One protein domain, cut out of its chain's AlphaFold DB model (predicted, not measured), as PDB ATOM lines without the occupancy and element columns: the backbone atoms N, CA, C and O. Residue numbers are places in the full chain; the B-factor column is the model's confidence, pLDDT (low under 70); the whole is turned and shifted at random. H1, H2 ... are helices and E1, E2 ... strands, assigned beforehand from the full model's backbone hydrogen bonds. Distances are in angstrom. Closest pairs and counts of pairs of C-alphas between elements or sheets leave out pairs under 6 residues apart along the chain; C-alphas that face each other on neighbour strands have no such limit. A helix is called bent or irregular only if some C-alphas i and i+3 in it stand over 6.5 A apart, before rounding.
ATOM      1  N   ILE A   8     -15.839 -32.227  -1.485       94.06
ATOM      2  CA  ILE A   8     -16.623 -33.400  -1.081       94.06
ATOM      3  C   ILE A   8     -16.947 -34.233  -2.322       94.06
ATOM      4  O   ILE A   8     -16.854 -35.459  -2.297       94.06
ATOM      5  N   GLU A   9     -17.284 -33.577  -3.428       94.25
ATOM      6  CA  GLU A   9     -17.516 -34.231  -4.708       94.25
ATOM      7  C   GLU A   9     -16.239 -34.896  -5.235       94.25
ATOM      8  O   GLU A   9     -16.272 -36.071  -5.613       94.25
ATOM      9  N   ILE A  10     -15.091 -34.212  -5.157       95.19
ATOM     10  CA  ILE A  10     -13.790 -34.812  -5.497       95.19
ATOM     11  C   ILE A  10     -13.506 -36.038  -4.616       95.19
ATOM     12  O   ILE A  10     -13.102 -37.083  -5.130       95.19
ATOM     13  N   GLU A  11     -13.727 -35.950  -3.304       95.62
ATOM     14  CA  GLU A  11     -13.524 -37.075  -2.384       95.62
ATOM     15  C   GLU A  11     -14.415 -38.272  -2.746       95.62
ATOM     16  O   GLU A  11     -13.934 -39.407  -2.820       95.62
ATOM     17  N   HIS A  12     -15.694 -38.037  -3.054       96.62
ATOM     18  CA  HIS A  12     -16.602 -39.087  -3.507       96.62
ATOM     19  C   HIS A  12     -16.143 -39.741  -4.812       96.62
ATOM     20  O   HIS A  12     -16.216 -40.969  -4.932       96.62
ATOM     21  N   ILE A  13     -15.645 -38.957  -5.772       97.12
ATOM     22  CA  ILE A  13     -15.070 -39.475  -7.017       97.12
ATOM     23  C   ILE A  13     -13.863 -40.364  -6.701       97.12
ATOM     24  O   ILE A  13     -13.827 -41.516  -7.135       97.12
ATOM     25  N   LEU A  14     -12.915 -39.884  -5.893       97.00
ATOM     26  CA  LEU A  14     -11.705 -40.626  -5.521       97.00
ATOM     27  C   LEU A  14     -12.037 -41.959  -4.830       97.00
ATOM     28  O   LEU A  14     -11.488 -43.001  -5.197       97.00
ATOM     29  N   VAL A  15     -12.972 -41.954  -3.876       96.56
ATOM     30  CA  VAL A  15     -13.425 -43.166  -3.174       96.56
ATOM     31  C   VAL A  15     -14.138 -44.128  -4.124       96.56
ATOM     32  O   VAL A  15     -13.929 -45.340  -4.050       96.56
ATOM     33  N   THR A  16     -14.980 -43.614  -5.020       97.69
ATOM     34  CA  THR A  16     -15.701 -44.435  -6.001       97.69
ATOM     35  C   THR A  16     -14.726 -45.132  -6.944       97.69
ATOM     36  O   THR A  16     -14.827 -46.345  -7.151       97.69
ATOM     37  N   VAL A  17     -13.738 -44.391  -7.449       97.94
ATOM     38  CA  VAL A  17     -12.695 -44.918  -8.331       97.94
ATOM     39  C   VAL A  17     -11.830 -45.945  -7.604       97.94
ATOM     40  O   VAL A  17     -11.661 -47.047  -8.123       97.94
ATOM     41  N   GLU A  18     -11.338 -45.658  -6.393       95.81
ATOM     42  CA  GLU A  18     -10.528 -46.622  -5.625       95.81
ATOM     43  C   GLU A  18     -11.282 -47.931  -5.404       95.81
ATOM     44  O   GLU A  18     -10.738 -49.011  -5.651       95.81
ATOM     45  N   ARG A  19     -12.553 -47.848  -4.995       96.38
ATOM     46  CA  ARG A  19     -13.374 -49.033  -4.735       96.38
ATOM     47  C   ARG A  19     -13.608 -49.850  -5.999       96.38
ATOM     48  O   ARG A  19     -13.468 -51.072  -5.944       96.38
ATOM     49  N   GLY A  20     -13.947 -49.198  -7.111       97.38
ATOM     50  CA  GLY A  20     -14.171 -49.865  -8.394       97.38
ATOM     51  C   GLY A  20     -12.903 -50.546  -8.909       97.38
ATOM     52  O   GLY A  20     -12.912 -51.731  -9.240       97.38
ATOM     53  N   LEU A  21     -11.776 -49.837  -8.873       96.19
ATOM     54  CA  LEU A  21     -10.487 -50.383  -9.290       96.19
ATOM     55  C   LEU A  21     -10.009 -51.516  -8.383       96.19
ATOM     56  O   LEU A  21      -9.429 -52.482  -8.870       96.19
ATOM     57  N   ARG A  22     -10.272 -51.455  -7.075       94.69
ATOM     58  CA  ARG A  22      -9.933 -52.551  -6.159       94.69
ATOM     59  C   ARG A  22     -10.738 -53.817  -6.441       94.69
ATOM     60  O   ARG A  22     -10.213 -54.908  -6.236       94.69
ATOM     61  N   GLN A  23     -11.986 -53.688  -6.888       96.38
ATOM     62  CA  GLN A  23     -12.806 -54.832  -7.295       96.38
ATOM     63  C   GLN A  23     -12.305 -55.447  -8.604       96.38
ATOM     64  O   GLN A  23     -12.218 -56.667  -8.701       96.38
ATOM     65  N   GLN A  24     -11.943 -54.608  -9.577       97.12
ATOM     66  CA  GLN A  24     -11.483 -55.063 -10.889       97.12
ATOM     67  C   GLN A  24     -10.048 -55.613 -10.865       97.12
ATOM     68  O   GLN A  24      -9.757 -56.631 -11.487       97.12
ATOM     69  N   PHE A  25      -9.155 -54.961 -10.122       94.69
ATOM     70  CA  PHE A  25      -7.723 -55.250 -10.082       94.69
ATOM     71  C   PHE A  25      -7.267 -55.499  -8.639       94.69
ATOM     72  O   PHE A  25      -6.539 -54.684  -8.077       94.69
ATOM     73  N   PRO A  26      -7.671 -56.591  -7.966       91.19
ATOM     74  CA  PRO A  26      -7.473 -56.788  -6.521       91.19
ATOM     75  C   PRO A  26      -6.007 -56.833  -6.056       91.19
ATOM     76  O   PRO A  26      -5.735 -56.520  -4.892       91.19
ATOM     77  N   PHE A  27      -5.066 -57.120  -6.956       87.88
ATOM     78  CA  PHE A  27      -3.642 -57.237  -6.627       87.88
ATOM     79  C   PHE A  27      -2.708 -56.494  -7.590       87.88
ATOM     80  O   PHE A  27      -1.506 -56.487  -7.353       87.88
ATOM     81  N   ASP A  28      -3.241 -55.856  -8.634       89.12
ATOM     82  CA  ASP A  28      -2.434 -55.151  -9.630       89.12
ATOM     83  C   ASP A  28      -2.466 -53.641  -9.377       89.12
ATOM     84  O   ASP A  28      -3.423 -52.949  -9.722       89.12
ATOM     85  N   PHE A  29      -1.440 -53.126  -8.699       84.62
ATOM     86  CA  PHE A  29      -1.350 -51.701  -8.368       84.62
ATOM     87  C   PHE A  29      -0.949 -50.841  -9.558       84.62
ATOM     88  O   PHE A  29      -1.313 -49.665  -9.582       84.62
ATOM     89  N   HIS A  30      -0.259 -51.416 -10.541       83.94
ATOM     90  CA  HIS A  30       0.114 -50.706 -11.756       83.94
ATOM     91  C   HIS A  30      -1.128 -50.405 -12.585       83.94
ATOM     92  O   HIS A  30      -1.338 -49.250 -12.944       83.94
ATOM     93  N   GLU A  31      -2.008 -51.390 -12.774       89.25
ATOM     94  CA  GLU A  31      -3.273 -51.179 -13.481       89.25
ATOM     95  C   GLU A  31      -4.187 -50.207 -12.726       89.25
ATOM     96  O   GLU A  31      -4.784 -49.312 -13.323       89.25
ATOM     97  N   ARG A  32      -4.248 -50.285 -11.389       91.62
ATOM     98  CA  ARG A  32      -4.989 -49.280 -10.604       91.62
ATOM     99  C   ARG A  32      -4.451 -47.872 -10.815       91.62
ATOM    100  O   ARG A  32      -5.241 -46.951 -10.986       91.62
ATOM    101  N   CYS A  33      -3.132 -47.702 -10.775       88.06
ATOM    102  CA  CYS A  33      -2.496 -46.406 -10.976       88.06
ATOM    103  C   CYS A  33      -2.758 -45.884 -12.395       88.06
ATOM    104  O   CYS A  33      -3.159 -44.735 -12.558       88.06
ATOM    105  N   ALA A  34      -2.617 -46.749 -13.405       85.12
ATOM    106  CA  ALA A  34      -2.837 -46.411 -14.805       85.12
ATOM    107  C   ALA A  34      -4.292 -46.005 -15.082       85.12
ATOM    108  O   ALA A  34      -4.530 -44.967 -15.694       85.12
ATOM    109  N   TYR A  35      -5.274 -46.779 -14.606       95.00
ATOM    110  CA  TYR A  35      -6.691 -46.532 -14.886       95.00
ATOM    111  C   TYR A  35      -7.344 -45.469 -13.994       95.00
ATOM    112  O   TYR A  35      -8.375 -44.913 -14.385       95.00
ATOM    113  N   ALA A  36      -6.772 -45.154 -12.827       96.56
ATOM    114  CA  ALA A  36      -7.335 -44.173 -11.895       96.56
ATOM    115  C   ALA A  36      -7.621 -42.829 -12.556       96.56
ATOM    116  O   ALA A  36      -8.751 -42.346 -12.496       96.56
ATOM    117  N   SER A  37      -6.639 -42.253 -13.243       96.06
ATOM    118  CA  SER A  37      -6.765 -40.906 -13.807       96.06
ATOM    119  C   SER A  37      -7.763 -40.849 -14.965       96.06
ATOM    120  O   SER A  37      -8.489 -39.866 -15.116       96.06
ATOM    121  N   TYR A  38      -7.914 -41.941 -15.722       96.62
ATOM    122  CA  TYR A  38      -8.976 -42.060 -16.724       96.62
ATOM    123  C   TYR A  38     -10.367 -42.095 -16.085       96.62
ATOM    124  O   TYR A  38     -11.263 -41.381 -16.539       96.62
ATOM    125  N   ALA A  39     -10.550 -42.895 -15.031       97.62
ATOM    126  CA  ALA A  39     -11.830 -43.025 -14.341       97.62
ATOM    127  C   ALA A  39     -12.228 -41.731 -13.611       97.62
ATOM    128  O   ALA A  39     -13.374 -41.296 -13.716       97.62
ATOM    129  N   ILE A  40     -11.274 -41.072 -12.943       98.00
ATOM    130  CA  ILE A  40     -11.474 -39.765 -12.300       98.00
ATOM    131  C   ILE A  40     -11.938 -38.743 -13.339       98.00
ATOM    132  O   ILE A  40     -12.967 -38.097 -13.153       98.00
ATOM    133  N   ARG A  41     -11.226 -38.631 -14.468       97.50
ATOM    134  CA  ARG A  41     -11.595 -37.703 -15.542       97.50
ATOM    135  C   ARG A  41     -12.978 -38.001 -16.114       97.50
ATOM    136  O   ARG A  41     -13.716 -37.068 -16.411       97.50
ATOM    137  N   ALA A  42     -13.325 -39.273 -16.305       97.00
ATOM    138  CA  ALA A  42     -14.644 -39.650 -16.807       97.00
ATOM    139  C   ALA A  42     -15.757 -39.164 -15.865       97.00
ATOM    140  O   ALA A  42     -16.668 -38.476 -16.312       97.00
ATOM    141  N   LEU A  43     -15.625 -39.417 -14.560       97.19
ATOM    142  CA  LEU A  43     -16.617 -38.990 -13.570       97.19
ATOM    143  C   LEU A  43     -16.701 -37.464 -13.431       97.19
ATOM    144  O   LEU A  43     -17.798 -36.923 -13.332       97.19
ATOM    145  N   LEU A  44     -15.569 -36.755 -13.493       95.44
ATOM    146  CA  LEU A  44     -15.558 -35.286 -13.501       95.44
ATOM    147  C   LEU A  44     -16.274 -34.716 -14.730       95.44
ATOM    148  O   LEU A  44     -17.020 -33.745 -14.618       95.44
ATOM    149  N   LYS A  45     -16.082 -35.330 -15.904       95.00
ATOM    150  CA  LYS A  45     -16.796 -34.943 -17.128       95.00
ATOM    151  C   LYS A  45     -18.292 -35.206 -17.038       95.00
ATOM    152  O   LYS A  45     -19.064 -34.349 -17.461       95.00
ATOM    153  N   ASP A  46     -18.690 -36.346 -16.484       94.56
ATOM    154  CA  ASP A  46     -20.100 -36.682 -16.271       94.56
ATOM    155  C   ASP A  46     -20.766 -35.711 -15.280       94.56
ATOM    156  O   ASP A  46     -21.935 -35.361 -15.450       94.56
ATOM    157  N   ALA A  47     -20.004 -35.192 -14.310       91.69
ATOM    158  CA  ALA A  47     -20.413 -34.112 -13.410       91.69
ATOM    159  C   ALA A  47     -20.422 -32.711 -14.068       91.69
ATOM    160  O   ALA A  47     -20.732 -31.715 -13.421       91.69
ATOM    161  N   GLY A  48     -20.085 -32.601 -15.357       92.56
ATOM    162  CA  GLY A  48     -20.051 -31.331 -16.089       92.56
ATOM    163  C   GLY A  48     -18.809 -30.475 -15.827       92.56
ATOM    164  O   GLY A  48     -18.759 -29.325 -16.266       92.56
ATOM    165  N   THR A  49     -17.794 -31.028 -15.160       93.06
ATOM    166  CA  THR A  49     -16.554 -30.322 -14.827       93.06
ATOM    167  C   THR A  49     -15.531 -30.465 -15.958       93.06
ATOM    168  O   THR A  49     -15.259 -31.562 -16.460       93.06
ATOM    169  N   GLN A  50     -14.929 -29.346 -16.371       93.00
ATOM    170  CA  GLN A  50     -13.817 -29.366 -17.326       93.00
ATOM    171  C   GLN A  50     -12.610 -30.051 -16.681       93.00
ATOM    172  O   GLN A  50     -12.166 -29.670 -15.598       93.00
ATOM    173  N   SER A  51     -12.092 -31.084 -17.340       95.25
ATOM    174  CA  SER A  51     -10.990 -31.884 -16.812       95.25
ATOM    175  C   SER A  51     -10.080 -32.415 -17.915       95.25
ATOM    176  O   SER A  51     -10.524 -32.934 -18.954       95.25
ATOM    177  N   GLU A  52      -8.781 -32.315 -17.661       95.25
ATOM    178  CA  GLU A  52      -7.715 -32.732 -18.566       95.25
ATOM    179  C   GLU A  52      -6.918 -33.877 -17.957       95.25
ATOM    180  O   GLU A  52      -6.653 -33.902 -16.758       95.25
ATOM    181  N   LEU A  53      -6.569 -34.854 -18.794       94.56
ATOM    182  CA  LEU A  53      -5.649 -35.912 -18.402       94.56
ATOM    183  C   LEU A  53      -4.241 -35.415 -18.712       94.56
ATOM    184  O   LEU A  53      -3.944 -35.132 -19.873       94.56
ATOM    185  N   VAL A  54      -3.394 -35.332 -17.696       93.00
ATOM    186  CA  VAL A  54      -2.018 -34.851 -17.829       93.00
ATOM    187  C   VAL A  54      -1.074 -36.008 -17.550       93.00
ATOM    188  O   VAL A  54      -1.284 -36.769 -16.610       93.00
ATOM    189  N   GLY A  55      -0.071 -36.170 -18.409       89.94
ATOM    190  CA  GLY A  55       0.950 -37.204 -18.288       89.94
ATOM    191  C   GLY A  55       2.321 -36.598 -18.031       89.94
ATOM    192  O   GLY A  55       2.663 -35.556 -18.593       89.94
ATOM    193  N   GLY A  56       3.119 -37.261 -17.201       87.75
ATOM    194  CA  GLY A  56       4.479 -36.825 -16.918       87.75
ATOM    195  C   GLY A  56       5.171 -37.682 -15.872       87.75
ATOM    196  O   GLY A  56       4.753 -38.808 -15.598       87.75
ATOM    197  N   ASP A  57       6.235 -37.120 -15.303       86.44
ATOM    198  CA  ASP A  57       6.958 -37.722 -14.190       86.44
ATOM    199  C   ASP A  57       6.337 -37.327 -12.859       86.44
ATOM    200  O   ASP A  57       5.968 -36.172 -12.628       86.44
ATOM    201  N   PHE A  58       6.271 -38.301 -11.961       85.06
ATOM    202  CA  PHE A  58       5.655 -38.156 -10.656       85.06
ATOM    203  C   PHE A  58       6.672 -38.433  -9.557       85.06
ATOM    204  O   PHE A  58       7.433 -39.395  -9.620       85.06
ATOM    205  N   LEU A  59       6.668 -37.594  -8.525       87.00
ATOM    206  CA  LEU A  59       7.548 -37.699  -7.369       87.00
ATOM    207  C   LEU A  59       6.757 -37.332  -6.112       87.00
ATOM    208  O   LEU A  59       6.036 -36.337  -6.094       87.00
ATOM    209  N   ALA A  60       6.966 -38.079  -5.037       88.00
ATOM    210  CA  ALA A  60       6.423 -37.789  -3.722       88.00
ATOM    211  C   ALA A  60       7.493 -37.907  -2.638       88.00
ATOM    212  O   ALA A  60       8.377 -38.768  -2.678       88.00
ATOM    213  N   PHE A  61       7.390 -37.027  -1.641       88.12
ATOM    214  CA  PHE A  61       8.157 -37.147  -0.412       88.12
ATOM    215  C   PHE A  61       7.532 -38.229   0.463       88.12
ATOM    216  O   PHE A  61       6.355 -38.159   0.816       88.12
ATOM    217  N   VAL A  62       8.334 -39.223   0.812       90.62
ATOM    218  CA  VAL A  62       7.910 -40.403   1.560       90.62
ATOM    219  C   VAL A  62       8.768 -40.562   2.802       90.62
ATOM    220  O   VAL A  62       9.967 -40.280   2.794       90.62
ATOM    221  N   VAL A  63       8.133 -41.023   3.875       91.56
ATOM    222  CA  VAL A  63       8.749 -41.254   5.184       91.56
ATOM    223  C   VAL A  63       8.550 -42.720   5.547       91.56
ATOM    224  O   VAL A  63       7.492 -43.291   5.278       91.56
ATOM    225  N   SER A  64       9.569 -43.356   6.118       93.69
ATOM    226  CA  SER A  64       9.459 -44.738   6.579       93.69
ATOM    227  C   SER A  64       8.534 -44.857   7.788       93.69
ATOM    228  O   SER A  64       8.401 -43.927   8.580       93.69
ATOM    229  N   THR A  65       7.923 -46.026   7.980       94.19
ATOM    230  CA  THR A  65       7.000 -46.275   9.105       94.19
ATOM    231  C   THR A  65       7.652 -46.155  10.485       94.19
ATOM    232  O   THR A  65       6.966 -45.873  11.465       94.19
ATOM    233  N   ASP A  66       8.972 -46.330  10.575       94.44
ATOM    234  CA  ASP A  66       9.758 -46.117  11.796       94.44
ATOM    235  C   ASP A  66      10.225 -44.659  11.987       94.44
ATOM    236  O   ASP A  66      10.872 -44.347  12.987       94.44
ATOM    237  N   ASN A  67       9.907 -43.766  11.042       90.69
ATOM    238  CA  ASN A  67      10.326 -42.361  10.983       90.69
ATOM    239  C   ASN A  67      11.850 -42.138  10.950       90.69
ATOM    240  O   ASN A  67      12.330 -41.052  11.273       90.69
ATOM    241  N   ARG A  68      12.639 -43.151  10.570       94.12
ATOM    242  CA  ARG A  68      14.110 -43.061  10.531       94.12
ATOM    243  C   ARG A  68      14.667 -42.763   9.145       94.12
ATOM    244  O   ARG A  68      15.863 -42.501   9.020       94.12
ATOM    245  N   ARG A  69      13.838 -42.841   8.102       91.56
ATOM    246  CA  ARG A  69      14.210 -42.587   6.709       91.56
ATOM    247  C   ARG A  69      13.180 -41.676   6.066       91.56
ATOM    248  O   ARG A  69      11.982 -41.820   6.286       91.56
ATOM    249  N   ALA A  70      13.666 -40.772   5.234       90.19
ATOM    250  CA  ALA A  70      12.841 -39.998   4.332       90.19
ATOM    251  C   ALA A  70      13.547 -39.880   2.984       90.19
ATOM    252  O   ALA A  70      14.776 -39.944   2.908       90.19
ATOM    253  N   GLY A  71      12.774 -39.728   1.918       87.44
ATOM    254  CA  GLY A  71      13.314 -39.575   0.577       87.44
ATOM    255  C   GLY A  71      12.253 -39.166  -0.427       87.44
ATOM    256  O   GLY A  71      11.093 -38.957  -0.082       87.44
ATOM    257  N   VAL A  72      12.672 -39.063  -1.682       87.94
ATOM    258  CA  VAL A  72      11.777 -38.823  -2.812       87.94
ATOM    259  C   VAL A  72      11.666 -40.121  -3.599       87.94
ATOM    260  O   VAL A  72      12.688 -40.694  -3.976       87.94
ATOM    261  N   GLN A  73      10.444 -40.593  -3.808       88.69
ATOM    262  CA  GLN A  73      10.136 -41.785  -4.599       88.69
ATOM    263  C   GLN A  73       9.052 -41.450  -5.615       88.69
ATOM    264  O   GLN A  73       8.291 -40.507  -5.416       88.69
ATOM    265  N   GLY A  74       8.990 -42.194  -6.710       84.88
ATOM    266  CA  GLY A  74       8.047 -41.903  -7.776       84.88
ATOM    267  C   GLY A  74       8.333 -42.694  -9.039       84.88
ATOM    268  O   GLY A  74       9.156 -43.612  -9.032       84.88
ATOM    269  N   PHE A  75       7.653 -42.312 -10.111       79.44
ATOM    270  CA  PHE A  75       7.760 -42.945 -11.416       79.44
ATOM    271  C   PHE A  75       8.375 -41.939 -12.383       79.44
ATOM    272  O   PHE A  75       8.002 -40.765 -12.391       79.44
ATOM    273  N   ALA A  76       9.349 -42.400 -13.161       78.62
ATOM    274  CA  ALA A  76       9.935 -41.637 -14.246       78.62
ATOM    275  C   ALA A  76      10.295 -42.595 -15.379       78.62
ATOM    276  O   ALA A  76      10.928 -43.629 -15.146       78.62
ATOM    277  N   PHE A  77       9.906 -42.241 -16.595       65.94
ATOM    278  CA  PHE A  77      10.414 -42.863 -17.810       65.94
ATOM    279  C   PHE A  77      11.152 -41.773 -18.589       65.94
ATOM    280  O   PHE A  77      10.904 -40.588 -18.399       65.94
ATOM    281  N   GLY A  78      12.135 -42.156 -19.405       60.50
ATOM    282  CA  GLY A  78      12.867 -41.187 -20.228       60.50
ATOM    283  C   GLY A  78      11.947 -40.420 -21.190       60.50
ATOM    284  O   GLY A  78      10.750 -40.673 -21.261       60.50
ATOM    285  N   GLU A  79      12.521 -39.531 -22.002       59.34
ATOM    286  CA  GLU A  79      11.818 -38.527 -22.833       59.34
ATOM    287  C   GLU A  79      10.695 -39.039 -23.770       59.34
ATOM    288  O   GLU A  79       9.983 -38.232 -24.359       59.34
ATOM    289  N   GLN A  80      10.524 -40.351 -23.944       67.44
ATOM    290  CA  GLN A  80       9.601 -40.946 -24.916       67.44
ATOM    291  C   GLN A  80       8.270 -41.451 -24.332       67.44
ATOM    292  O   GLN A  80       7.386 -41.803 -25.112       67.44
ATOM    293  N   GLN A  81       8.097 -41.516 -23.005       76.38
ATOM    294  CA  GLN A  81       6.883 -42.084 -22.402       76.38
ATOM    295  C   GLN A  81       6.511 -41.402 -21.081       76.38
ATOM    296  O   GLN A  81       7.371 -41.133 -20.251       76.38
ATOM    297  N   CYS A  82       5.213 -41.170 -20.860       76.88
ATOM    298  CA  CYS A  82       4.704 -40.734 -19.557       76.88
ATOM    299  C   CYS A  82       4.740 -41.899 -18.560       76.88
ATOM    300  O   CYS A  82       4.303 -43.004 -18.884       76.88
ATOM    301  N   SER A  83       5.232 -41.648 -17.350       83.69
ATOM    302  CA  SER A  83       5.320 -42.656 -16.286       83.69
ATOM    303  C   SER A  83       4.122 -42.687 -15.362       83.69
ATOM    304  O   SER A  83       3.844 -43.717 -14.749       83.69
ATOM    305  N   HIS A  84       3.389 -41.583 -15.313       90.38
ATOM    306  CA  HIS A  84       2.185 -41.441 -14.526       90.38
ATOM    307  C   HIS A  84       1.223 -40.474 -15.210       90.38
ATOM    308  O   HIS A  84       1.640 -39.602 -15.976       90.38
ATOM    309  N   PHE A  85      -0.063 -40.626 -14.908       91.81
ATOM    310  CA  PHE A  85      -1.100 -39.694 -15.326       91.81
ATOM    311  C   PHE A  85      -1.845 -39.174 -14.105       91.81
ATOM    312  O   PHE A  85      -2.125 -39.941 -13.190       91.81
ATOM    313  N   TRP A  86      -2.253 -37.912 -14.129       95.12
ATOM    314  CA  TRP A  86      -3.162 -37.298 -13.157       95.12
ATOM    315  C   TRP A  86      -4.239 -36.492 -13.885       95.12
ATOM    316  O   TRP A  86      -4.245 -36.410 -15.118       95.12
ATOM    317  N   VAL A  87      -5.176 -35.918 -13.131       96.81
ATOM    318  CA  VAL A  87      -6.222 -35.054 -13.684       96.81
ATOM    319  C   VAL A  87      -6.041 -33.623 -13.206       96.81
ATOM    320  O   VAL A  87      -5.860 -33.388 -12.013       96.81
ATOM    321  N   GLU A  88      -6.128 -32.670 -14.129       95.94
ATOM    322  CA  GLU A  88      -6.217 -31.243 -13.816       95.94
ATOM    323  C   GLU A  88      -7.639 -30.734 -14.063       95.94
ATOM    324  O   GLU A  88      -8.250 -31.028 -15.094       95.94
ATOM    325  N   THR A  89      -8.198 -30.013 -13.090       94.56
ATOM    326  CA  THR A  89      -9.575 -29.501 -13.118       94.56
ATOM    327  C   THR A  89      -9.726 -28.313 -12.170       94.56
ATOM    328  O   THR A  89      -9.181 -28.361 -11.076       94.56
ATOM    329  N   ASP A  90     -10.418 -27.241 -12.569       90.44
ATOM    330  CA  ASP A  90     -10.769 -26.103 -11.697       90.44
ATOM    331  C   ASP A  90      -9.641 -25.611 -10.753       90.44
ATOM    332  O   ASP A  90      -9.817 -25.493  -9.540       90.44
ATOM    333  N   ASP A  91      -8.451 -25.328 -11.305       91.00
ATOM    334  CA  ASP A  91      -7.246 -24.933 -10.541       91.00
ATOM    335  C   ASP A  91      -6.767 -26.005  -9.540       91.00
ATOM    336  O   ASP A  91      -6.189 -25.693  -8.500       91.00
ATOM    337  N   ARG A  92      -7.002 -27.291  -9.817       93.75
ATOM    338  CA  ARG A  92      -6.591 -28.411  -8.963       93.75
ATOM    339  C   ARG A  92      -5.936 -29.540  -9.734       93.75
ATOM    340  O   ARG A  92      -6.327 -29.851 -10.852       93.75
ATOM    341  N   ILE A  93      -5.003 -30.204  -9.059       94.44
ATOM    342  CA  ILE A  93      -4.517 -31.541  -9.397       94.44
ATOM    343  C   ILE A  93      -5.301 -32.548  -8.557       94.44
ATOM    344  O   ILE A  93      -5.348 -32.422  -7.331       94.44
ATOM    345  N   VAL A  94      -5.877 -33.553  -9.209       96.25
ATOM    346  CA  VAL A  94      -6.595 -34.670  -8.590       96.25
ATOM    347  C   VAL A  94      -5.904 -35.977  -8.971       96.25
ATOM    348  O   VAL A  94      -5.764 -36.282 -10.156       96.25
ATOM    349  N   ASP A  95      -5.454 -36.744  -7.974       94.88
ATOM    350  CA  ASP A  95      -4.615 -37.923  -8.214       94.88
ATOM    351  C   ASP A  95      -4.716 -38.993  -7.106       94.88
ATOM    352  O   ASP A  95      -4.691 -38.690  -5.911       94.88
ATOM    353  N   LEU A  96      -4.777 -40.267  -7.511       94.81
ATOM    354  CA  LEU A  96      -4.681 -41.441  -6.629       94.81
ATOM    355  C   LEU A  96      -3.283 -42.081  -6.619       94.81
ATOM    356  O   LEU A  96      -3.009 -42.902  -5.745       94.81
ATOM    357  N   GLY A  97      -2.388 -41.720  -7.539       91.12
ATOM    358  CA  GLY A  97      -1.020 -42.242  -7.624       91.12
ATOM    359  C   GLY A  97      -0.266 -42.235  -6.288       91.12
ATOM    360  O   GLY A  97       0.190 -43.298  -5.854       91.12
ATOM    361  N   PRO A  98      -0.200 -41.098  -5.563       91.06
ATOM    362  CA  PRO A  98       0.426 -41.026  -4.243       91.06
ATOM    363  C   PRO A  98      -0.112 -42.056  -3.251       91.06
ATOM    364  O   PRO A  98       0.668 -42.673  -2.533       91.06
ATOM    365  N   PHE A  99      -1.426 -42.295  -3.239       91.38
ATOM    366  CA  PHE A  99      -2.062 -43.264  -2.344       91.38
ATOM    367  C   PHE A  99      -1.588 -44.705  -2.609       91.38
ATOM    368  O   PHE A  99      -1.508 -45.517  -1.683       91.38
ATOM    369  N   PHE A 100      -1.225 -45.031  -3.854       89.31
ATOM    370  CA  PHE A 100      -0.701 -46.349  -4.223       89.31
ATOM    371  C   PHE A 100       0.814 -46.491  -4.017       89.31
ATOM    372  O   PHE A 100       1.284 -47.607  -3.779       89.31
ATOM    373  N   LEU A 101       1.568 -45.385  -4.033       87.00
ATOM    374  CA  LEU A 101       3.035 -45.378  -3.999       87.00
ATOM    375  C   LEU A 101       3.671 -46.171  -2.835       87.00
ATOM    376  O   LEU A 101       4.647 -46.877  -3.092       87.00
ATOM    377  N   PRO A 102       3.164 -46.141  -1.581       84.69
ATOM    378  CA  PRO A 102       3.788 -46.872  -0.475       84.69
ATOM    379  C   PRO A 102       3.933 -48.382  -0.696       84.69
ATOM    380  O   PRO A 102       4.779 -49.002  -0.056       84.69
ATOM    381  N   ARG A 103       3.127 -48.984  -1.583       84.69
ATOM    382  CA  ARG A 103       3.176 -50.428  -1.868       84.69
ATOM    383  C   ARG A 103       4.395 -50.837  -2.691       84.69
ATOM    384  O   ARG A 103       4.931 -51.909  -2.452       84.69
ATOM    385  N   GLU A 104       4.840 -49.961  -3.585       82.25
ATOM    386  CA  GLU A 104       6.032 -50.145  -4.426       82.25
ATOM    387  C   GLU A 104       7.255 -49.426  -3.839       82.25
ATOM    388  O   GLU A 104       8.278 -49.229  -4.497       82.25
ATOM    389  N   SER A 105       7.154 -48.983  -2.585       84.12
ATOM    390  CA  SER A 105       8.238 -48.252  -1.963       84.12
ATOM    391  C   SER A 105       9.432 -49.162  -1.683       84.12
ATOM    392  O   SER A 105       9.297 -50.270  -1.165       84.12
ATOM    393  N   SER A 106      10.636 -48.651  -1.948       85.00
ATOM    394  CA  SER A 106      11.908 -49.346  -1.668       85.00
ATOM    395  C   SER A 106      12.142 -49.682  -0.181       85.00
ATOM    396  O   SER A 106      13.084 -50.398   0.165       85.00
ATOM    397  N   TYR A 107      11.306 -49.153   0.713       87.81
ATOM    398  CA  TYR A 107      11.258 -49.461   2.139       87.81
ATOM    399  C   TYR A 107       9.817 -49.317   2.651       87.81
ATOM    400  O   TYR A 107       9.037 -48.600   2.032       87.81
ATOM    401  N   PRO A 108       9.446 -49.924   3.797       90.81
ATOM    402  CA  PRO A 108       8.124 -49.721   4.387       90.81
ATOM    403  C   PRO A 108       7.850 -48.232   4.636       90.81
ATOM    404  O   PRO A 108       8.450 -47.625   5.528       90.81
ATOM    405  N   ALA A 109       6.970 -47.645   3.828       91.81
ATOM    406  CA  ALA A 109       6.604 -46.236   3.879       91.81
ATOM    407  C   ALA A 109       5.240 -46.043   4.549       91.81
ATOM    408  O   ALA A 109       4.383 -46.930   4.526       91.81
ATOM    409  N   VAL A 110       5.040 -44.876   5.162       92.12
ATOM    410  CA  VAL A 110       3.734 -44.485   5.705       92.12
ATOM    411  C   VAL A 110       2.686 -44.398   4.594       92.12
ATOM    412  O   VAL A 110       3.004 -44.078   3.447       92.12
ATOM    413  N   SER A 111       1.424 -44.671   4.931       90.25
ATOM    414  CA  SER A 111       0.312 -44.455   4.004       90.25
ATOM    415  C   SER A 111       0.254 -42.990   3.574       90.25
ATOM    416  O   SER A 111       0.402 -42.088   4.397       90.25
ATOM    417  N   MET A 112       0.018 -42.765   2.287       91.00
ATOM    418  CA  MET A 112      -0.104 -41.435   1.705       91.00
ATOM    419  C   MET A 112      -1.563 -41.150   1.346       91.00
ATOM    420  O   MET A 112      -2.279 -42.080   0.978       91.00
ATOM    421  N   PRO A 113      -2.023 -39.895   1.452       90.69
ATOM    422  CA  PRO A 113      -3.373 -39.534   1.053       90.69
ATOM    423  C   PRO A 113      -3.510 -39.495  -0.475       90.69
ATOM    424  O   PRO A 113      -2.527 -39.333  -1.201       90.69
ATOM    425  N   ALA A 114      -4.751 -39.586  -0.952       93.00
ATOM    426  CA  ALA A 114      -5.089 -39.112  -2.289       93.00
ATOM    427  C   ALA A 114      -4.881 -37.590  -2.375       93.00
ATOM    428  O   ALA A 114      -4.918 -36.886  -1.361       93.00
ATOM    429  N   VAL A 115      -4.662 -37.077  -3.582       92.06
ATOM    430  CA  VAL A 115      -4.358 -35.664  -3.816       92.06
ATOM    431  C   VAL A 115      -5.548 -34.957  -4.454       92.06
ATOM    432  O   VAL A 115      -6.125 -35.440  -5.422       92.06
ATOM    433  N   ALA A 116      -5.873 -33.792  -3.897       93.69
ATOM    434  CA  ALA A 116      -6.767 -32.776  -4.447       93.69
ATOM    435  C   ALA A 116      -6.146 -31.393  -4.163       93.69
ATOM    436  O   ALA A 116      -6.585 -30.646  -3.286       93.69
ATOM    437  N   TRP A 117      -5.028 -31.095  -4.829       90.31
ATOM    438  CA  TRP A 117      -4.167 -29.947  -4.532       90.31
ATOM    439  C   TRP A 117      -4.548 -28.736  -5.377       90.31
ATOM    440  O   TRP A 117      -4.605 -28.852  -6.594       90.31
ATOM    441  N   LYS A 118      -4.721 -27.558  -4.768       91.31
ATOM    442  CA  LYS A 118      -5.002 -26.315  -5.501       91.31
ATOM    443  C   LYS A 118      -3.724 -25.730  -6.121       91.31
ATOM    444  O   LYS A 118      -2.794 -25.397  -5.390       91.31
ATOM    445  N   MET A 119      -3.650 -25.613  -7.445       89.06
ATOM    446  CA  MET A 119      -2.441 -25.204  -8.178       89.06
ATOM    447  C   MET A 119      -2.029 -23.753  -7.892       89.06
ATOM    448  O   MET A 119      -0.846 -23.425  -7.971       89.06
TER     449      MET A 119
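AT A GLANCE: This is residues 8 to 119 of the 139 residues of an uncharacterized protein of Paraburkholderia sp. BL25I1N1 (UniProt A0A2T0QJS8). A strongly twisted sheet of four strands is covered on one face by the helical hairpin of H1 and H2, with H2 running lengthwise over E4 and H1 reaching the E5 and E6 side. From the sheet's edge strand E1 the chain turns into a second, two-stranded ribbon, E2 and E3, which reaches away from the sheet, and the short helix H3 packs on this ribbon and on the beginning of H2. The printed part has 112 residues, with three named helices and six named strands in the order H1 H2 E1 E2 E3 E4 E5 H3 E6. The larger sheet has the order E1 - E4 - E5 - E6, and both sheets are antiparallel; the class is mixed, helices and strands. The whole is compact, with a radius of gyration of the C-alphas of 14.1 A and spans of 45 by 33 by 26 A.

IN THESE COORDINATES: H1, residues 8 to 24, begins with C-alpha 8 at (-16.623, -33.400, -1.081) and is 24.3 A long. H2, residues 29 to 46, is 25.3 A long, with a kink of 32 degrees near residue 36; it is irregular, but only just, with C-alphas 34 and 37 6.8 A apart. E1, residues 51 to 56, runs on into E2, residues 58 to 63, at 77 degrees across one residue. E3 is residues 70 to 75, E4 residues 84 to 89 and E5 residues 92 to 95. H3, residues 97 to 104, is irregular, with C-alphas 99 and 102 7.1 A apart. E6, residues 115 to 118, ends with C-alpha 118 at (-5.002, -26.315, -5.501).

HOW THE PARTS SIT: E1 and E4 are antiparallel, with N 54 and O 86 at 2.9 A. E4 and E5 form a hairpin, with N 94 and O 87 at 2.8 A. E5 and E6 are antiparallel, with N 93 and O 117 at 2.8 A. H2 is on this sheet at a height of 8.4 A, over E4 and along the strands, at 16 degrees on the local plane; the closest C-alphas are those of Ser 37 and Trp 86, 5.1 A. H1 touches H2 at a steep tilt of 44 degrees, opposite ways, in a helical hairpin; the closest C-alphas are those of Leu 21 and Arg 32, 5.8 A. H2 touches H3 with residues 29 to 36 alone, at Cys 33 and Gly 97, whose C-alphas are 5.5 A apart. E2 and E3 form a hairpin, with N 60 and O 73 at 2.8 A; the closest C-alphas of E2 and H3 are those of Ala 60 and Pro 98, 6.8 A. H1 has every O i to N i+4 pair within hydrogen-bond range, H2 has 12 of 14, and H3 has 1 of 4, beside 4 of 5 O i to N i+3 pairs.

THE WHOLE: The C-alphas farthest apart are those of Gly 48 and Arg 68, 44.9 A. The printed part has no cut, and no link is long. The mean pLDDT of the printed part is 90.6, and residues 77 to 80 are under 70.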